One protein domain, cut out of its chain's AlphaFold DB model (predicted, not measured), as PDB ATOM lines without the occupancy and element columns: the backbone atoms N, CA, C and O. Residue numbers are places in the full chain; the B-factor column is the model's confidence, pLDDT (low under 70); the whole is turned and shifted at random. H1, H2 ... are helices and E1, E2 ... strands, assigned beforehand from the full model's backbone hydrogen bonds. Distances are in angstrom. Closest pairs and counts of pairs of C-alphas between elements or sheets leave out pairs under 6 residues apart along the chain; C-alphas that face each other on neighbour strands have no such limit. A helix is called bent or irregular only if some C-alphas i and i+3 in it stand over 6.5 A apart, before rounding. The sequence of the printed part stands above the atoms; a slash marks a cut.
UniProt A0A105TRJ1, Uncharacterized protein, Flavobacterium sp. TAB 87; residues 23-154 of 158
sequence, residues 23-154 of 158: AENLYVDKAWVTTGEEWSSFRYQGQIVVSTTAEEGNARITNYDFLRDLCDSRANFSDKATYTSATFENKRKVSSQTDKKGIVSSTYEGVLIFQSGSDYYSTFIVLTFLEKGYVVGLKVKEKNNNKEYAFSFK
ATOM      1  N   ALA A  23      51.385  54.378  91.758       74.94
ATOM      2  CA  ALA A  23      51.579  53.321  90.778       74.94
ATOM      3  C   ALA A  23      53.042  52.860  90.831       74.94
ATOM      4  O   ALA A  23      53.950  53.686  90.747       74.94
ATOM      5  N   GLU A  24      53.266  51.563  91.003       85.06
ATOM      6  CA  GLU A  24      54.597  51.019  91.264       85.06
ATOM      7  C   GLU A  24      54.721  49.606  90.700       85.06
ATOM      8  O   GLU A  24      53.777  48.816  90.744       85.06
ATOM      9  N   ASN A  25      55.904  49.288  90.172       90.75
ATOM     10  CA  ASN A  25      56.287  47.924  89.837       90.75
ATOM     11  C   ASN A  25      57.024  47.318  91.032       90.75
ATOM     12  O   ASN A  25      58.152  47.706  91.336       90.75
ATOM     13  N   LEU A  26      56.384  46.358  91.690       91.44
ATOM     14  CA  LEU A  26      56.913  45.660  92.851       91.44
ATOM     15  C   LEU A  26      57.619  44.382  92.399       91.44
ATOM     16  O   LEU A  26      57.004  43.472  91.833       91.44
ATOM     17  N   TYR A  27      58.919  44.304  92.662       92.62
ATOM     18  CA  TYR A  27      59.743  43.151  92.311       92.62
ATOM     19  C   TYR A  27      59.807  42.178  93.486       92.62
ATOM     20  O   TYR A  27      60.248  42.534  94.583       92.62
ATOM     21  N   VAL A  28      59.355  40.943  93.262       93.44
ATOM     22  CA  VAL A  28      59.406  39.880  94.276       93.44
ATOM     23  C   VAL A  28      60.860  39.578  94.655       93.44
ATOM     24  O   VAL A  28      61.667  39.235  93.794       93.44
ATOM     25  N   ASP A  29      61.171  39.684  95.948       92.88
ATOM     26  CA  ASP A  29      62.465  39.316  96.546       92.88
ATOM     27  C   ASP A  29      62.470  37.856  97.005       92.88
ATOM     28  O   ASP A  29      63.358  37.067  96.677       92.88
ATOM     29  N   LYS A  30      61.440  37.487  97.771       94.00
ATOM     30  CA  LYS A  30      61.259  36.145  98.318       94.00
ATOM     31  C   LYS A  30      59.828  35.706  98.086       94.00
ATOM     32  O   LYS A  30      58.901  36.516  98.134       94.00
ATOM     33  N   ALA A  31      59.677  34.415  97.835       95.12
ATOM     34  CA  ALA A  31      58.405  33.800  97.532       95.12
ATOM     35  C   ALA A  31      58.247  32.508  98.333       95.12
ATOM     36  O   ALA A  31      59.198  31.731  98.469       95.12
ATOM     37  N   TRP A  32      57.044  32.293  98.853       96.12
ATOM     38  CA  TRP A  32      56.677  31.117  99.630       96.12
ATOM     39  C   TRP A  32      55.350  30.556  99.147       96.12
ATOM     40  O   TRP A  32      54.444  31.312  98.797       96.12
ATOM     41  N   VAL A  33      55.239  29.235  99.132       95.56
ATOM     42  CA  VAL A  33      54.027  28.502  98.773       95.56
ATOM     43  C   VAL A  33      53.647  27.572  99.917       95.56
ATOM     44  O   VAL A  33      54.518  27.020 100.588       95.56
ATOM     45  N   THR A  34      52.351  27.405 100.131       93.38
ATOM     46  CA  THR A  34      51.792  26.392 101.028       93.38
ATOM     47  C   THR A  34      50.573  25.749 100.381       93.38
ATOM     48  O   THR A  34      49.872  26.383  99.596       93.38
ATOM     49  N   THR A  35      50.305  24.493 100.721       88.19
ATOM     50  CA  THR A  35      49.043  23.787 100.445       88.19
ATOM     51  C   THR A  35      48.348  23.349 101.741       88.19
ATOM     52  O   THR A  35      47.457  22.503 101.706       88.19
ATOM     53  N   GLY A  36      48.785  23.874 102.891       82.12
ATOM     54  CA  GLY A  36      48.368  23.445 104.223       82.12
ATOM     55  C   GLY A  36      49.136  24.181 105.324       82.12
ATOM     56  O   GLY A  36      49.149  25.411 105.364       82.12
ATOM     57  N   GLU A  37      49.768  23.433 106.228       79.44
ATOM     58  CA  GLU A  37      50.357  23.988 107.457       79.44
ATOM     59  C   GLU A  37      51.779  24.543 107.277       79.44
ATOM     60  O   GLU A  37      52.176  25.458 108.000       79.44
ATOM     61  N   GLU A  38      52.533  24.056 106.289       90.19
ATOM     62  CA  GLU A  38      53.947  24.404 106.122       90.19
ATOM     63  C   GLU A  38      54.209  25.289 104.900       90.19
ATOM     64  O   GLU A  38      53.769  25.014 103.783       90.19
ATOM     65  N   TRP A  39      54.986  26.352 105.113       93.56
ATOM     66  CA  TRP A  39      55.440  27.249 104.054       93.56
ATOM     67  C   TRP A  39      56.796  26.804 103.515       93.56
ATOM     68  O   TRP A  39      57.762  26.685 104.264       93.56
ATOM     69  N   SER A  40      56.891  26.649 102.196       93.12
ATOM     70  CA  SER A  40      58.134  26.321 101.496       93.12
ATOM     71  C   SER A  40      58.561  27.463 100.583       93.12
ATOM     72  O   SER A  40      57.740  28.038  99.866       93.12
ATOM     73  N   SER A  41      59.848  27.808 100.587       94.50
ATOM     74  CA  SER A  41      60.386  28.796  99.649       94.50
ATOM     75  C   SER A  41      60.463  28.222  98.235       94.50
ATOM     76  O   SER A  41      60.918  27.091  98.068       94.50
ATOM     77  N   PHE A  42      60.119  29.014  97.222       92.75
ATOM     78  CA  PHE A  42      60.256  28.620  95.817       92.75
ATOM     79  C   PHE A  42      60.850  29.749  94.971       92.75
ATOM     80  O   PHE A  42      60.932  30.902  95.401       92.75
ATOM     81  N   ARG A  43      61.263  29.413  93.745       91.56
ATOM     82  CA  ARG A  43      61.673  30.373  92.717       91.56
ATOM     83  C   ARG A  43      61.203  29.892  91.351       91.56
ATOM     84  O   ARG A  43      61.359  28.717  91.039       91.56
ATOM     85  N   TYR A  44      60.676  30.808  90.546       88.25
ATOM     86  CA  TYR A  44      60.417  30.565  89.128       88.25
ATOM     87  C   TYR A  44      61.567  31.083  88.271       88.25
ATOM     88  O   TYR A  44      62.410  31.859  88.729       88.25
ATOM     89  N   GLN A  45      61.591  30.651  87.010       85.00
ATOM     90  CA  GLN A  45      62.427  31.290  86.007       85.00
ATOM     91  C   GLN A  45      61.823  32.652  85.641       85.00
ATOM     92  O   GLN A  45      60.617  32.795  85.433       85.00
ATOM     93  N   GLY A  46      62.678  33.671  85.583       85.94
ATOM     94  CA  GLY A  46      62.253  35.051  85.369       85.94
ATOM     95  C   GLY A  46      61.738  35.742  86.633       85.94
ATOM     96  O   GLY A  46      61.413  35.126  87.647       85.94
ATOM     97  N   GLN A  47      61.688  37.067  86.565       91.69
ATOM     98  CA  GLN A  47      61.259  37.911  87.673       91.69
ATOM     99  C   GLN A  47      59.729  37.935  87.756       91.69
ATOM    100  O   GLN A  47      59.060  38.164  86.749       91.69
ATOM    101  N   ILE A  48      59.177  37.731  88.955       93.12
ATOM    102  CA  ILE A  48      57.766  38.029  89.219       93.12
ATOM    103  C   ILE A  48      57.660  39.519  89.532       93.12
ATOM    104  O   ILE A  48      58.351  40.021  90.429       93.12
ATOM    105  N   VAL A  49      56.808  40.212  88.781       93.19
ATOM    106  CA  VAL A  49      56.526  41.640  88.958       93.19
ATOM    107  C   VAL A  49      55.044  41.820  89.243       93.19
ATOM    108  O   VAL A  49      54.202  41.291  88.516       93.19
ATOM    109  N   VAL A  50      54.730  42.570  90.294       93.56
ATOM    110  CA  VAL A  50      53.367  42.987  90.621       93.56
ATOM    111  C   VAL A  50      53.273  44.488  90.405       93.56
ATOM    112  O   VAL A  50      53.842  45.264  91.163       93.56
ATOM    113  N   SER A  51      52.562  44.902  89.367       91.62
ATOM    114  CA  SER A  51      52.302  46.309  89.083       91.62
ATOM    115  C   SER A  51      51.018  46.739  89.778       91.62
ATOM    116  O   SER A  51      49.956  46.181  89.505       91.62
ATOM    117  N   THR A  52      51.094  47.732  90.656       90.00
ATOM    118  CA  THR A  52      49.926  48.353  91.293       90.00
ATOM    119  C   THR A  52      49.625  49.704  90.657       90.00
ATOM    120  O   THR A  52      50.500  50.342  90.074       90.00
ATOM    121  N   THR A  53      48.380  50.164  90.773       85.75
ATOM    122  CA  THR A  53      47.979  51.519  90.354       85.75
ATOM    123  C   THR A  53      47.621  52.375  91.564       85.75
ATOM    124  O   THR A  53      47.555  51.863  92.680       85.75
ATOM    125  N   ALA A  54      47.317  53.655  91.334       80.62
ATOM    126  CA  ALA A  54      46.820  54.535  92.389       80.62
ATOM    127  C   ALA A  54      45.454  54.117  92.955       80.62
ATOM    128  O   ALA A  54      45.122  54.438  94.094       80.62
ATOM    129  N   GLU A  55      44.663  53.376  92.178       82.56
ATOM    130  CA  GLU A  55      43.418  52.792  92.659       82.56
ATOM    131  C   GLU A  55      43.702  51.569  93.548       82.56
ATOM    132  O   GLU A  55      44.432  50.648  93.164       82.56
ATOM    133  N   GLU A  56      43.103  51.553  94.741       83.25
ATOM    134  CA  GLU A  56      43.252  50.465  95.705       83.25
ATOM    135  C   GLU A  56      42.857  49.099  95.123       83.25
ATOM    136  O   GLU A  56      41.858  48.942  94.420       83.25
ATOM    137  N   GLY A  57      43.636  48.075  95.476       82.69
ATOM    138  CA  GLY A  57      43.361  46.690  95.097       82.69
ATOM    139  C   GLY A  57      43.678  46.340  93.642       82.69
ATOM    140  O   GLY A  57      43.689  45.154  93.331       82.69
ATOM    141  N   ASN A  58      43.970  47.307  92.763       88.25
ATOM    142  CA  ASN A  58      44.438  47.006  91.409       88.25
ATOM    143  C   ASN A  58      45.823  46.364  91.452       88.25
ATOM    144  O   ASN A  58      46.757  46.902  92.055       88.25
ATOM    145  N   ALA A  59      45.954  45.246  90.749       92.56
ATOM    146  CA  ALA A  59      47.230  44.608  90.498       92.56
ATOM    147  C   ALA A  59      47.254  43.988  89.105       92.56
ATOM    148  O   ALA A  59      46.277  43.398  88.649       92.56
ATOM    149  N   ARG A  60      48.412  44.067  88.464       93.94
ATOM    150  CA  ARG A  60      48.767  43.247  87.315       93.94
ATOM    151  C   ARG A  60      49.975  42.414  87.697       93.94
ATOM    152  O   ARG A  60      50.990  42.959  88.118       93.94
ATOM    153  N   ILE A  61      49.865  41.101  87.573       93.75
ATOM    154  CA  ILE A  61      50.953  40.181  87.902       93.75
ATOM    155  C   ILE A  61      51.588  39.710  86.604       93.75
ATOM    156  O   ILE A  61      50.883  39.322  85.679       93.75
ATOM    157  N   THR A  62      52.916  39.734  86.540       92.88
ATOM    158  CA  THR A  62      53.692  39.330  85.366       92.88
ATOM    159  C   THR A  62      54.674  38.239  85.759       92.88
ATOM    160  O   THR A  62      55.596  38.511  86.525       92.88
ATOM    161  N   ASN A  63      54.440  37.019  85.265       92.06
ATOM    162  CA  ASN A  63      55.358  35.874  85.192       92.06
ATOM    163  C   ASN A  63      54.560  34.651  84.705       92.06
ATOM    164  O   ASN A  63      53.673  34.186  85.414       92.06
ATOM    165  N   TYR A  64      54.874  34.114  83.523       88.62
ATOM    166  CA  TYR A  64      54.108  33.003  82.940       88.62
ATOM    167  C   TYR A  64      54.099  31.743  83.820       88.62
ATOM    168  O   TYR A  64      53.042  31.153  84.028       88.62
ATOM    169  N   ASP A  65      55.258  31.329  84.344       89.25
ATOM    170  CA  ASP A  65      55.375  30.059  85.073       89.25
ATOM    171  C   ASP A  65      54.579  30.113  86.392       89.25
ATOM    172  O   ASP A  65      53.793  29.211  86.674       89.25
ATOM    173  N   PHE A  66      54.664  31.226  87.131       91.62
ATOM    174  CA  PHE A  66      53.825  31.477  88.306       91.62
ATOM    175  C   PHE A  66      52.338  31.473  87.966       91.62
ATOM    176  O   PHE A  66      51.539  30.851  88.658       91.62
ATOM    177  N   LEU A  67      51.960  32.205  86.923       90.25
ATOM    178  CA  LEU A  67      50.572  32.373  86.523       90.25
ATOM    179  C   LEU A  67      49.924  31.048  86.107       90.25
ATOM    180  O   LEU A  67      48.781  30.775  86.469       90.25
ATOM    181  N   ARG A  68      50.670  30.195  85.402       88.31
ATOM    182  CA  ARG A  68      50.230  28.844  85.049       88.31
ATOM    183  C   ARG A  68      50.056  27.961  86.283       88.31
ATOM    184  O   ARG A  68      49.043  27.267  86.392       88.31
ATOM    185  N   ASP A  69      51.001  28.011  87.216       90.06
ATOM    186  CA  ASP A  69      50.963  27.215  88.445       90.06
ATOM    187  C   ASP A  69      49.897  27.711  89.437       90.06
ATOM    188  O   ASP A  69      49.334  26.917  90.194       90.06
ATOM    189  N   LEU A  70      49.576  29.009  89.424       90.56
ATOM    190  CA  LEU A  70      48.467  29.596  90.178       90.56
ATOM    191  C   LEU A  70      47.114  29.048  89.710       90.56
ATOM    192  O   LEU A  70      46.230  28.842  90.534       90.56
ATOM    193  N   CYS A  71      46.967  28.787  88.410       87.75
ATOM    194  CA  CYS A  71      45.756  28.219  87.820       87.75
ATOM    195  C   CYS A  71      45.753  26.677  87.786       87.75
ATOM    196  O   CYS A  71      44.913  26.091  87.100       87.75
ATOM    197  N   ASP A  72      46.691  26.011  88.475       85.31
ATOM    198  CA  ASP A  72      46.897  24.553  88.442       85.31
ATOM    199  C   ASP A  72      46.965  23.982  87.011       85.31
ATOM    200  O   ASP A  72      46.403  22.932  86.708       85.31
ATOM    201  N   SER A  73      47.625  24.697  86.093       76.88
ATOM    202  CA  SER A  73      47.725  24.329  84.668       76.88
ATOM    203  C   SER A  73      46.383  24.193  83.925       76.88
ATOM    204  O   SER A  73      46.359  23.737  82.785       76.88
ATOM    205  N   ARG A  74      45.262  24.618  84.527       78.06
ATOM    206  CA  ARG A  74      43.935  24.625  83.877       78.06
ATOM    207  C   ARG A  74      43.813  25.694  82.808       78.06
ATOM    208  O   ARG A  74      42.974  25.596  81.916       78.06
ATOM    209  N   ALA A  75      44.629  26.729  82.922       70.25
ATOM    210  CA  ALA A  75      44.731  27.741  81.904       70.25
ATOM    211  C   ALA A  75      45.532  27.167  80.728       70.25
ATOM    212  O   ALA A  75      46.756  27.038  80.789       70.25
ATOM    213  N   ASN A  76      44.820  26.770  79.671       66.56
ATOM    214  CA  ASN A  76      45.425  26.294  78.431       66.56
ATOM    215  C   ASN A  76      45.949  27.496  77.634       66.56
ATOM    216  O   ASN A  76      45.328  27.956  76.679       66.56
ATOM    217  N   PHE A  77      47.059  28.060  78.102       69.69
ATOM    218  CA  PHE A  77      47.752  29.148  77.433       69.69
ATOM    219  C   PHE A  77      48.408  28.596  76.167       69.69
ATOM    220  O   PHE A  77      49.461  27.966  76.236       69.69
ATOM    221  N   SER A  78      47.760  28.826  75.027       64.62
ATOM    222  CA  SER A  78      48.181  28.394  73.689       64.62
ATOM    223  C   SER A  78      49.630  28.783  73.351       64.62
ATOM    224  O   SER A  78      50.296  28.057  72.617       64.62
ATOM    225  N   ASP A  79      50.146  29.877  73.926       69.38
ATOM    226  CA  ASP A  79      51.518  30.349  73.720       69.38
ATOM    227  C   ASP A  79      52.115  31.049  74.965       69.38
ATOM    228  O   ASP A  79      51.553  31.997  75.517       69.38
ATOM    229  N   LYS A  80      53.313  30.623  75.391       72.50
ATOM    230  CA  LYS A  80      54.053  31.203  76.529       72.50
ATOM    231  C   LYS A  80      54.399  32.684  76.325       72.50
ATOM    232  O   LYS A  80      54.411  33.430  77.305       72.50
ATOM    233  N   ALA A  81      54.655  33.125  75.092       68.25
ATOM    234  CA  ALA A  81      54.960  34.532  74.803       68.25
ATOM    235  C   ALA A  81      53.733  35.445  74.977       68.25
ATOM    236  O   ALA A  81      53.858  36.630  75.289       68.25
ATOM    237  N   THR A  82      52.550  34.862  74.823       68.62
ATOM    238  CA  THR A  82      51.270  35.554  74.715       68.62
ATOM    239  C   THR A  82      50.614  35.777  76.090       68.62
ATOM    240  O   THR A  82      49.943  36.791  76.283       68.62
ATOM    241  N   TYR A  83      50.879  34.915  77.082       74.31
ATOM    242  CA  TYR A  83      50.279  34.965  78.431       74.31
ATOM    243  C   TYR A  83      51.293  35.247  79.544       74.31
ATOM    244  O   TYR A  83      51.409  34.521  80.530       74.31
ATOM    245  N   THR A  84      52.057  36.323  79.400       84.69
ATOM    246  CA  THR A  84      53.096  36.684  80.377       84.69
ATOM    247  C   THR A  84      52.563  37.466  81.575       84.69
ATOM    248  O   THR A  84      53.253  37.564  82.592       84.69
ATOM    249  N   SER A  85      51.338  37.997  81.488       89.81
ATOM    250  CA  SER A  85      50.733  38.823  82.531       89.81
ATOM    251  C   SER A  85      49.240  38.570  82.697       89.81
ATOM    252  O   SER A  85      48.569  38.217  81.730       89.81
ATOM    253  N   ALA A  86      48.723  38.853  83.888       92.19
ATOM    254  CA  ALA A  86      47.301  38.814  84.189       92.19
ATOM    255  C   ALA A  86      46.876  40.033  85.011       92.19
ATOM    256  O   ALA A  86      47.609  40.472  85.903       92.19
ATOM    257  N   THR A  87      45.701  40.575  84.706       93.75
ATOM    258  CA  THR A  87      45.153  41.780  85.344       93.75
ATOM    259  C   THR A  87      44.063  41.391  86.327       93.75
ATOM    260  O   THR A  87      43.197  40.577  86.018       93.75
ATOM    261  N   PHE A  88      44.110  41.951  87.530       95.06
ATOM    262  CA  PHE A  88      43.095  41.736  88.547       95.06
ATOM    263  C   PHE A  88      41.978  42.772  88.414       95.06
ATOM    264  O   PHE A  88      42.193  43.967  88.618       95.06
ATOM    265  N   GLU A  89      40.781  42.298  88.092       93.38
ATOM    266  CA  GLU A  89      39.600  43.107  87.808       93.38
ATOM    267  C   GLU A  89      38.393  42.662  88.642       93.38
ATOM    268  O   GLU A  89      38.445  41.675  89.380       93.38
ATOM    269  N   ASN A  90      37.289  43.414  88.552       91.94
ATOM    270  CA  ASN A  90      36.046  43.153  89.297       91.94
ATOM    271  C   ASN A  90      36.280  42.955  90.805       91.94
ATOM    272  O   ASN A  90      35.646  42.134  91.469       91.94
ATOM    273  N   LYS A  91      37.246  43.710  91.327       92.69
ATOM    274  CA  LYS A  91      37.757  43.623  92.690       92.69
ATOM    275  C   LYS A  91      36.783  44.220  93.704       92.69
ATOM    276  O   LYS A  91      36.253  45.315  93.520       92.69
ATOM    277  N   ARG A  92      36.618  43.535  94.830       94.00
ATOM    278  CA  ARG A  92      35.866  43.989  96.000       94.00
ATOM    279  C   ARG A  92      36.717  43.805  97.246       94.00
ATOM    280  O   ARG A  92      37.179  42.702  97.525       94.00
ATOM    281  N   LYS A  93      36.879  44.871  98.030       95.44
ATOM    282  CA  LYS A  93      37.520  44.795  99.350       95.44
ATOM    283  C   LYS A  93      36.635  43.970 100.287       95.44
ATOM    284  O   LYS A  93      35.459  44.289 100.456       95.44
ATOM    285  N   VAL A  94      37.189  42.910 100.868       95.19
ATOM    286  CA  VAL A  94      36.474  42.009 101.790       95.19
ATOM    287  C   VAL A  94      36.893  42.205 103.239       95.19
ATOM    288  O   VAL A  94      36.074  42.044 104.139       95.19
ATOM    289  N   SER A  95      38.145  42.592 103.483       94.31
ATOM    290  CA  SER A  95      38.626  42.877 104.833       94.31
ATOM    291  C   SER A  95      39.783  43.870 104.825       94.31
ATOM    292  O   SER A  95      40.509  44.010 103.839       94.31
ATOM    293  N   SER A  96      39.935  44.578 105.942       94.00
ATOM    294  CA  SER A  96      41.057  45.472 106.213       94.00
ATOM    295  C   SER A  96      41.380  45.375 107.697       94.00
ATOM    296  O   SER A  96      40.489  45.562 108.523       94.00
ATOM    297  N   GLN A  97      42.624  45.064 108.042       92.88
ATOM    298  CA  GLN A  97      43.070  44.952 109.431       92.88
ATOM    299  C   GLN A  97      44.441  45.592 109.591       92.88
ATOM    300  O   GLN A  97      45.287  45.451 108.716       92.88
ATOM    301  N   THR A  98      44.675  46.259 110.715       93.69
ATOM    302  CA  THR A  98      45.983  46.834 111.042       93.69
ATOM    303  C   THR A  98      46.574  46.077 112.218       93.69
ATOM    304  O   THR A  98      45.912  45.908 113.244       93.69
ATOM    305  N   ASP A  99      47.808  45.605 112.074       89.44
ATOM    306  CA  ASP A  99      48.504  44.901 113.144       89.44
ATOM    307  C   ASP A  99      49.130  45.866 114.173       89.44
ATOM    308  O   ASP A  99      49.208  47.084 113.984       89.44
ATOM    309  N   LYS A 100      49.634  45.313 115.284       87.25
ATOM    310  CA  LYS A 100      50.295  46.089 116.352       87.25
ATOM    311  C   LYS A 100      51.590  46.786 115.903       87.25
ATOM    312  O   LYS A 100      52.090  47.648 116.618       87.25
ATOM    313  N   LYS A 101      52.163  46.395 114.762       87.06
ATOM    314  CA  LYS A 101      53.389  46.957 114.173       87.06
ATOM    315  C   LYS A 101      53.090  48.000 113.085       87.06
ATOM    316  O   LYS A 101      54.036  48.491 112.454       87.06
ATOM    317  N   GLY A 102      51.811  48.337 112.886       87.06
ATOM    318  CA  GLY A 102      51.329  49.307 111.909       87.06
ATOM    319  C   GLY A 102      51.253  48.778 110.475       87.06
ATOM    320  O   GLY A 102      51.180  49.588 109.556       87.06
ATOM    321  N   ILE A 103      51.308  47.458 110.264       90.25
ATOM    322  CA  ILE A 103      51.109  46.849 108.946       90.25
ATOM    323  C   ILE A 103      49.612  46.753 108.676       90.25
ATOM    324  O   ILE A 103      48.872  46.112 109.426       90.25
ATOM    325  N   VAL A 104      49.175  47.366 107.582       93.19
ATOM    326  CA  VAL A 104      47.804  47.281 107.086       93.19
ATOM    327  C   VAL A 104      47.701  46.094 106.134       93.19
ATOM    328  O   VAL A 104      48.422  46.009 105.144       93.19
ATOM    329  N   SER A 105      46.806  45.167 106.449       93.62
ATOM    330  CA  SER A 105      46.454  44.010 105.632       93.62
ATOM    331  C   SER A 105      45.102  44.259 104.971       93.62
ATOM    332  O   SER A 105      44.077  44.250 105.655       93.62
ATOM    333  N   SER A 106      45.092  44.473 103.658       94.94
ATOM    334  CA  SER A 106      43.873  44.720 102.876       94.94
ATOM    335  C   SER A 106      43.607  43.547 101.938       94.94
ATOM    336  O   SER A 106      44.417  43.276 101.050       94.94
ATOM    337  N   THR A 107      42.477  42.862 102.120       96.06
ATOM    338  CA  THR A 107      42.087  41.704 101.301       96.06
ATOM    339  C   THR A 107      41.017  42.084 100.292       96.06
ATOM    340  O   THR A 107      40.013  42.711 100.640       96.06
ATOM    341  N   TYR A 108      41.213  41.650  99.051       96.44
ATOM    342  CA  TYR A 108      40.315  41.856  97.928       96.44
ATOM    343  C   TYR A 108      39.990  40.514  97.280       96.44
ATOM    344  O   TYR A 108      40.880  39.697  97.054       96.44
ATOM    345  N   GLU A 109      38.724  40.311  96.946       96.38
ATOM    346  CA  GLU A 109      38.283  39.224  96.073       96.38
ATOM    347  C   GLU A 109      37.957  39.791  94.697       96.38
ATOM    348  O   GLU A 109      37.388  40.877  94.597       96.38
ATOM    349  N   GLY A 110      38.303  39.070  93.639       95.12
ATOM    350  CA  GLY A 110      38.053  39.515  92.275       95.12
ATOM    351  C   GLY A 110      38.401  38.443  91.258       95.12
ATOM    352  O   GLY A 110      38.517  37.259  91.589       95.12
ATOM    353  N   VAL A 111      38.565  38.869  90.013       94.69
ATOM    354  CA  VAL A 111      38.849  37.991  88.883       94.69
ATOM    355  C   VAL A 111      40.215  38.343  88.324       94.69
ATOM    356  O   VAL A 111      40.480  39.491  87.985       94.69
ATOM    357  N   LEU A 112      41.090  37.350  88.225       93.62
ATOM    358  CA  LEU A 112      42.348  37.476  87.512       93.62
ATOM    359  C   LEU A 112      42.115  37.089  86.054       93.62
ATOM    360  O   LEU A 112      41.720  35.957  85.768       93.62
ATOM    361  N   ILE A 113      42.321  38.050  85.161       92.31
ATOM    362  CA  ILE A 113      42.039  37.958  83.733       92.31
ATOM    363  C   ILE A 113      43.345  37.821  82.961       92.31
ATOM    364  O   ILE A 113      44.273  38.619  83.103       92.31
ATOM    365  N   PHE A 114      43.375  36.810  82.105       88.75
ATOM    366  CA  PHE A 114      44.430  36.507  81.159       88.75
ATOM    367  C   PHE A 114      43.867  36.786  79.775       88.75
ATOM    368  O   PHE A 114      43.032  36.029  79.283       88.75
ATOM    369  N   GLN A 115      44.287  37.890  79.170       82.88
ATOM    370  CA  GLN A 115      43.796  38.289  77.860       82.88
ATOM    371  C   GLN A 115      44.964  38.500  76.913       82.88
ATOM    372  O   GLN A 115      45.913  39.216  77.241       82.88
ATOM    373  N   SER A 116      44.863  37.906  75.728       78.81
ATOM    374  CA  SER A 116      45.785  38.189  74.641       78.81
ATOM    375  C   SER A 116      45.107  37.998  73.292       78.81
ATOM    376  O   SER A 116      44.656  36.907  72.949       78.81
ATOM    377  N   GLY A 117      44.986  39.088  72.532       78.06
ATOM    378  CA  GLY A 117      44.200  39.093  71.300       78.06
ATOM    379  C   GLY A 117      42.747  38.671  71.551       78.06
ATOM    380  O   GLY A 117      42.036  39.315  72.323       78.06
ATOM    381  N   SER A 118      42.319  37.599  70.879       75.38
ATOM    382  CA  SER A 118      40.979  37.005  70.994       75.38
ATOM    383  C   SER A 118      40.820  36.031  72.155       75.38
ATOM    384  O   SER A 118      39.691  35.675  72.491       75.38
ATOM    385  N   ASP A 119      41.921  35.571  72.742       77.25
ATOM    386  CA  ASP A 119      41.854  34.547  73.765       77.25
ATOM    387  C   ASP A 119      41.648  35.167  75.150       77.25
ATOM    388  O   ASP A 119      42.257  36.180  75.518       77.25
ATOM    389  N   TYR A 120      40.784  34.518  75.928       84.31
ATOM    390  CA  TYR A 120      40.379  34.963  77.251       84.31
ATOM    391  C   TYR A 120      40.310  33.773  78.205       84.31
ATOM    392  O   TYR A 120      39.597  32.797  77.965       84.31
ATOM    393  N   TYR A 121      41.012  33.885  79.325       87.25
ATOM    394  CA  TYR A 121      40.865  32.991  80.463       87.25
ATOM    395  C   TYR A 121      40.741  33.819  81.739       87.25
ATOM    396  O   TYR A 121      41.341  34.885  81.869       87.25
ATOM    397  N   SER A 122      39.967  33.334  82.706       90.62
ATOM    398  CA  SER A 122      39.785  34.035  83.972       90.62
ATOM    399  C   SER A 122      39.597  33.075  85.133       90.62
ATOM    400  O   SER A 122      38.911  32.065  84.987       90.62
ATOM    401  N   THR A 123      40.134  33.426  86.300       92.25
ATOM    402  CA  THR A 123      39.897  32.686  87.547       92.25
ATOM    403  C   THR A 123      39.634  33.629  88.720       92.25
ATOM    404  O   THR A 123      40.071  34.780  88.722       92.25
ATOM    405  N   PHE A 124      38.909  33.153  89.732       94.81
ATOM    406  CA  PHE A 124      38.627  33.921  90.941       94.81
ATOM    407  C   PHE A 124      39.820  33.875  91.893       94.81
ATOM    408  O   PHE A 124      40.213  32.805  92.360       94.81
ATOM    409  N   ILE A 125      40.357  35.046  92.224       95.31
ATOM    410  CA  ILE A 125      41.528  35.200  93.087       95.31
ATOM    411  C   ILE A 125      41.175  36.043  94.314       95.31
ATOM    412  O   ILE A 125      40.372  36.977  94.258       95.31
ATOM    413  N   VAL A 126      41.828  35.712  95.421       96.06
ATOM    414  CA  VAL A 126      41.901  36.503  96.642       96.06
ATOM    415  C   VAL A 126      43.315  37.073  96.753       96.06
ATOM    416  O   VAL A 126      44.295  36.322  96.779       96.06
ATOM    417  N   LEU A 127      43.420  38.399  96.810       96.25
ATOM    418  CA  LEU A 127      44.671  39.124  97.024       96.25
ATOM    419  C   LEU A 127      44.658  39.775  98.402       96.25
ATOM    420  O   LEU A 127      43.751  40.548  98.703       96.25
ATOM    421  N   THR A 128      45.683  39.532  99.214       95.88
ATOM    422  CA  THR A 128      45.910  40.278 100.461       95.88
ATOM    423  C   THR A 128      47.188  41.082 100.327       95.88
ATOM    424  O   THR A 128      48.282  40.521 100.300       95.88
ATOM    425  N   PHE A 129      47.057  42.401 100.268       94.25
ATOM    426  CA  PHE A 129      48.198  43.307 100.306       94.25
ATOM    427  C   PHE A 129      48.608  43.565 101.750       94.25
ATOM    428  O   PHE A 129      47.746  43.794 102.598       94.25
ATOM    429  N   LEU A 130      49.913  43.555 102.002       93.31
ATOM    430  CA  LEU A 130      50.527  43.941 103.266       93.31
ATOM    431  C   LEU A 130      51.270  45.257 103.055       93.31
ATOM    432  O   LEU A 130      52.142  45.338 102.187       93.31
ATOM    433  N   GLU A 131      50.941  46.277 103.840       90.19
ATOM    434  CA  GLU A 131      51.415  47.642 103.617       90.19
ATOM    435  C   GLU A 131      51.920  48.313 104.885       90.19
ATOM    436  O   GLU A 131      51.324  48.188 105.952       90.19
ATOM    437  N   LYS A 132      52.997  49.087 104.750       88.19
ATOM    438  CA  LYS A 132      53.541  49.940 105.811       88.19
ATOM    439  C   LYS A 132      54.111  51.221 105.202       88.19
ATOM    440  O   LYS A 132      55.322  51.380 105.084       88.19
ATOM    441  N   GLY A 133      53.225  52.095 104.727       82.62
ATOM    442  CA  GLY A 133      53.571  53.267 103.907       82.62
ATOM    443  C   GLY A 133      53.838  52.937 102.430       82.62
ATOM    444  O   GLY A 133      53.556  53.759 101.571       82.62
ATOM    445  N   TYR A 134      54.297  51.718 102.141       85.06
ATOM    446  CA  TYR A 134      54.423  51.107 100.815       85.06
ATOM    447  C   TYR A 134      54.037  49.622 100.897       85.06
ATOM    448  O   TYR A 134      53.891  49.075 101.998       85.06
ATOM    449  N   VAL A 135      53.870  48.957  99.752       89.12
ATOM    450  CA  VAL A 135      53.534  47.525  99.711       89.12
ATOM    451  C   VAL A 135      54.769  46.695 100.070       89.12
ATOM    452  O   VAL A 135      55.748  46.657  99.332       89.12
ATOM    453  N   VAL A 136      54.719  45.999 101.207       92.06
ATOM    454  CA  VAL A 136      55.816  45.144 101.703       92.06
ATOM    455  C   VAL A 136      55.637  43.680 101.314       92.06
ATOM    456  O   VAL A 136      56.606  42.921 101.253       92.06
ATOM    457  N   GLY A 137      54.400  43.269 101.037       93.69
ATOM    458  CA  GLY A 137      54.111  41.905 100.632       93.69
ATOM    459  C   GLY A 137      52.734  41.723 100.021       93.69
ATOM    460  O   GLY A 137      51.856  42.582 100.114       93.69
ATOM    461  N   LEU A 138      52.564  40.574  99.382       95.69
ATOM    462  CA  LEU A 138      51.325  40.163  98.739       95.69
ATOM    463  C   LEU A 138      51.086  38.687  99.024       95.69
ATOM    464  O   LEU A 138      51.960  37.864  98.760       95.69
ATOM    465  N   LYS A 139      49.893  38.344  99.504       96.06
ATOM    466  CA  LYS A 139      49.386  36.975  99.433       96.06
ATOM    467  C   LYS A 139      48.445  36.829  98.246       96.06
ATOM    468  O   LYS A 139      47.619  37.708  98.004       96.06
ATOM    469  N   VAL A 140      48.552  35.704  97.552       95.94
ATOM    470  CA  VAL A 140      47.721  35.341  96.404       95.94
ATOM    471  C   VAL A 140      47.150  33.954  96.642       95.94
ATOM    472  O   VAL A 140      47.886  33.018  96.948       95.94
ATOM    473  N   LYS A 141      45.839  33.817  96.480       94.50
ATOM    474  CA  LYS A 141      45.147  32.536  96.577       94.50
ATOM    475  C   LYS A 141      44.085  32.448  95.502       94.50
ATOM    476  O   LYS A 141      43.290  33.369  95.345       94.50
ATOM    477  N   GLU A 142      44.026  31.331  94.799       93.56
ATOM    478  CA  GLU A 142      42.864  31.035  93.971       93.56
ATOM    479  C   GLU A 142      41.713  30.539  94.850       93.56
ATOM    480  O   GLU A 142      41.893  29.670  95.698       93.56
ATOM    481  N   LYS A 143      40.512  31.091  94.655       90.00
ATOM    482  CA  LYS A 143      39.370  30.899  95.564       90.00
ATOM    483  C   LYS A 143      38.992  29.430  95.776       90.00
ATOM    484  O   LYS A 143      38.564  29.063  96.866       90.00
ATOM    485  N   ASN A 144      39.179  28.604  94.750       85.62
ATOM    486  CA  ASN A 144      38.838  27.180  94.756       85.62
ATOM    487  C   ASN A 144      40.061  26.271  94.955       85.62
ATOM    488  O   ASN A 144      39.976  25.073  94.694       85.62
ATOM    489  N   ASN A 145      41.200  26.834  95.357       85.25
ATOM    490  CA  ASN A 145      42.449  26.115  95.548       85.25
ATOM    491  C   ASN A 145      42.923  26.260  96.998       85.25
ATOM    492  O   ASN A 145      42.800  27.317  97.621       85.25
ATOM    493  N   ASN A 146      43.504  25.191  97.531       87.19
ATOM    494  CA  ASN A 146      44.124  25.197  98.854       87.19
ATOM    495  C   ASN A 146      45.555  25.745  98.814       87.19
ATOM    496  O   ASN A 146      46.141  26.004  99.863       87.19
ATOM    497  N   LYS A 147      46.112  25.926  97.612       91.81
ATOM    498  CA  LYS A 147      47.435  26.495  97.408       91.81
ATOM    499  C   LYS A 147      47.416  28.008  97.621       91.81
ATOM    500  O   LYS A 147      46.678  28.737  96.956       91.81
ATOM    501  N   GLU A 148      48.251  28.481  98.537       94.56
ATOM    502  CA  GLU A 148      48.469  29.900  98.799       94.56
ATOM    503  C   GLU A 148      49.909  30.274  98.483       94.56
ATOM    504  O   GLU A 148      50.851  29.549  98.805       94.56
ATOM    505  N   TYR A 149      50.071  31.449  97.894       96.06
ATOM    506  CA  TYR A 149      51.362  32.042  97.601       96.06
ATOM    507  C   TYR A 149      51.533  33.312  98.422       96.06
ATOM    508  O   TYR A 149      50.582  34.066  98.633       96.06
ATOM    509  N   ALA A 150      52.753  33.565  98.871       96.56
ATOM    510  CA  ALA A 150      53.135  34.784  99.557       96.56
ATOM    511  C   ALA A 150      54.422  35.333  98.950       96.56
ATOM    512  O   ALA A 150      55.358  34.589  98.659       96.56
ATOM    513  N   PHE A 151      54.472  36.647  98.799       96.00
ATOM    514  CA  PHE A 151      55.594  37.378  98.241       96.00
ATOM    515  C   PHE A 151      56.021  38.477  99.198       96.00
ATOM    516  O   PHE A 151      55.172  39.182  99.747       96.00
ATOM    517  N   SER A 152      57.330  38.653  99.360       94.44
ATOM    518  CA  SER A 152      57.898  39.883  99.906       94.44
ATOM    519  C   SER A 152      58.507  40.701  98.782       94.44
ATOM    520  O   SER A 152      59.170  40.151  97.898       94.44
ATOM    521  N   PHE A 153      58.340  42.012  98.852       92.25
ATOM    522  CA  PHE A 153      58.956  42.942  97.915       92.25
ATOM    523  C   PHE A 153      60.150  43.619  98.579       92.25
ATOM    524  O   PHE A 153      60.146  43.841  99.795       92.25
ATOM    525  N   LYS A 154      61.186  43.940  97.799       81.62
ATOM    526  CA  LYS A 154      62.217  44.846  98.312       81.62
ATOM    527  C   LYS A 154      61.590  46.227  98.488       81.62
ATOM    528  O   LYS A 154      60.834  46.639  97.610       81.62
TER     529      LYS A 154
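This is residues 23 to 154 of the 158 residues of an uncharacterized protein of Flavobacterium sp. TAB 87 (UniProt A0A105TRJ1). Eight strands, E1 to E8, ring an axis to make a closed barrel, and one short helix, H1, lies outside it. Strands E4, E5 and E6 are long and sharply bent, and the turns at Lys 100 and Ser 118 lie far apart at the two ends of the longest axis. The printed part has 132 residues, with the named elements in the order E1 E2 E3 H1 E4 E5 E6 E7 E8; round the ring the strands follow that same order, E8 closes back on E1, and each neighbour pair is antiparallel. The class is mostly strand, and the whole is compact, with a radius of gyration of the C-alphas of 14.2 A and spans of 46 by 32 by 27 A.

E1, residues 24 to 34, begins at C-alpha 24 (54.597, 51.019, 91.264) and is 26.6 A long. E2 is residues 49 to 52 and E3 residues 59 to 62. E4, residues 85 to 98, is the longest strand by residues and measures 30.0 A. E5, residues 104 to 116, measures 33.8 A, and E6, residues 119 to 131, 34.0 A. E7, residues 135 to 142, measures 20.5 A. E8, residues 148 to 153, measures 16.8 A and ends at C-alpha 153 (58.956, 42.942, 97.915). H1 is residues 64 to 70.

E4 to E8 form a meander, each strand the antiparallel neighbour of the one before, and E1 to E3 form another. E4 bends by 85 degrees at residue 90, E1 by 68 at 29, E6 by 65 at 124 and E5 by 63 at 109. Between E4 and E5, N 89 and O 111 are 2.8 A apart; between E5 and E6, N 112 and O 123 are 2.8 A apart, both within hydrogen-bond range. E1 pairs with E2 over residues 24 to 27, where N 26 and O 50 are 2.8 A apart, and with E8 over residues 28 to 34, where N 150 and O 32 are 2.8 A apart. Between the antiparallel neighbours E3 and E4, N 86 and O 61 are 2.8 A apart, within hydrogen-bond range. H1 is on the barrel, outside it, at a height of 7.4 A over the sheet; it lies only just over E3, with 3 of its C-alphas falling on that strand, and runs along the strands, at 27 degrees to E3 on the local plane. The closest C-alphas of H1 and E4 are those of Tyr 64 and Ser 85, 6.7 A apart. In H1 every O i to N i+4 pair is within hydrogen-bond range.

The two C-alphas farthest apart are those of Lys 100 and Ser 118, 47.2 A. The printed part has no cut. The links E1 to E2 and H1 to E4 are long, 14 residues each; within the first, residues 40 to 41 pair antiparallel with residues 32 to 33 of E1. The mean pLDDT of the printed part is 88.9, and residues 76 to 79 and 81 to 82 are under 70.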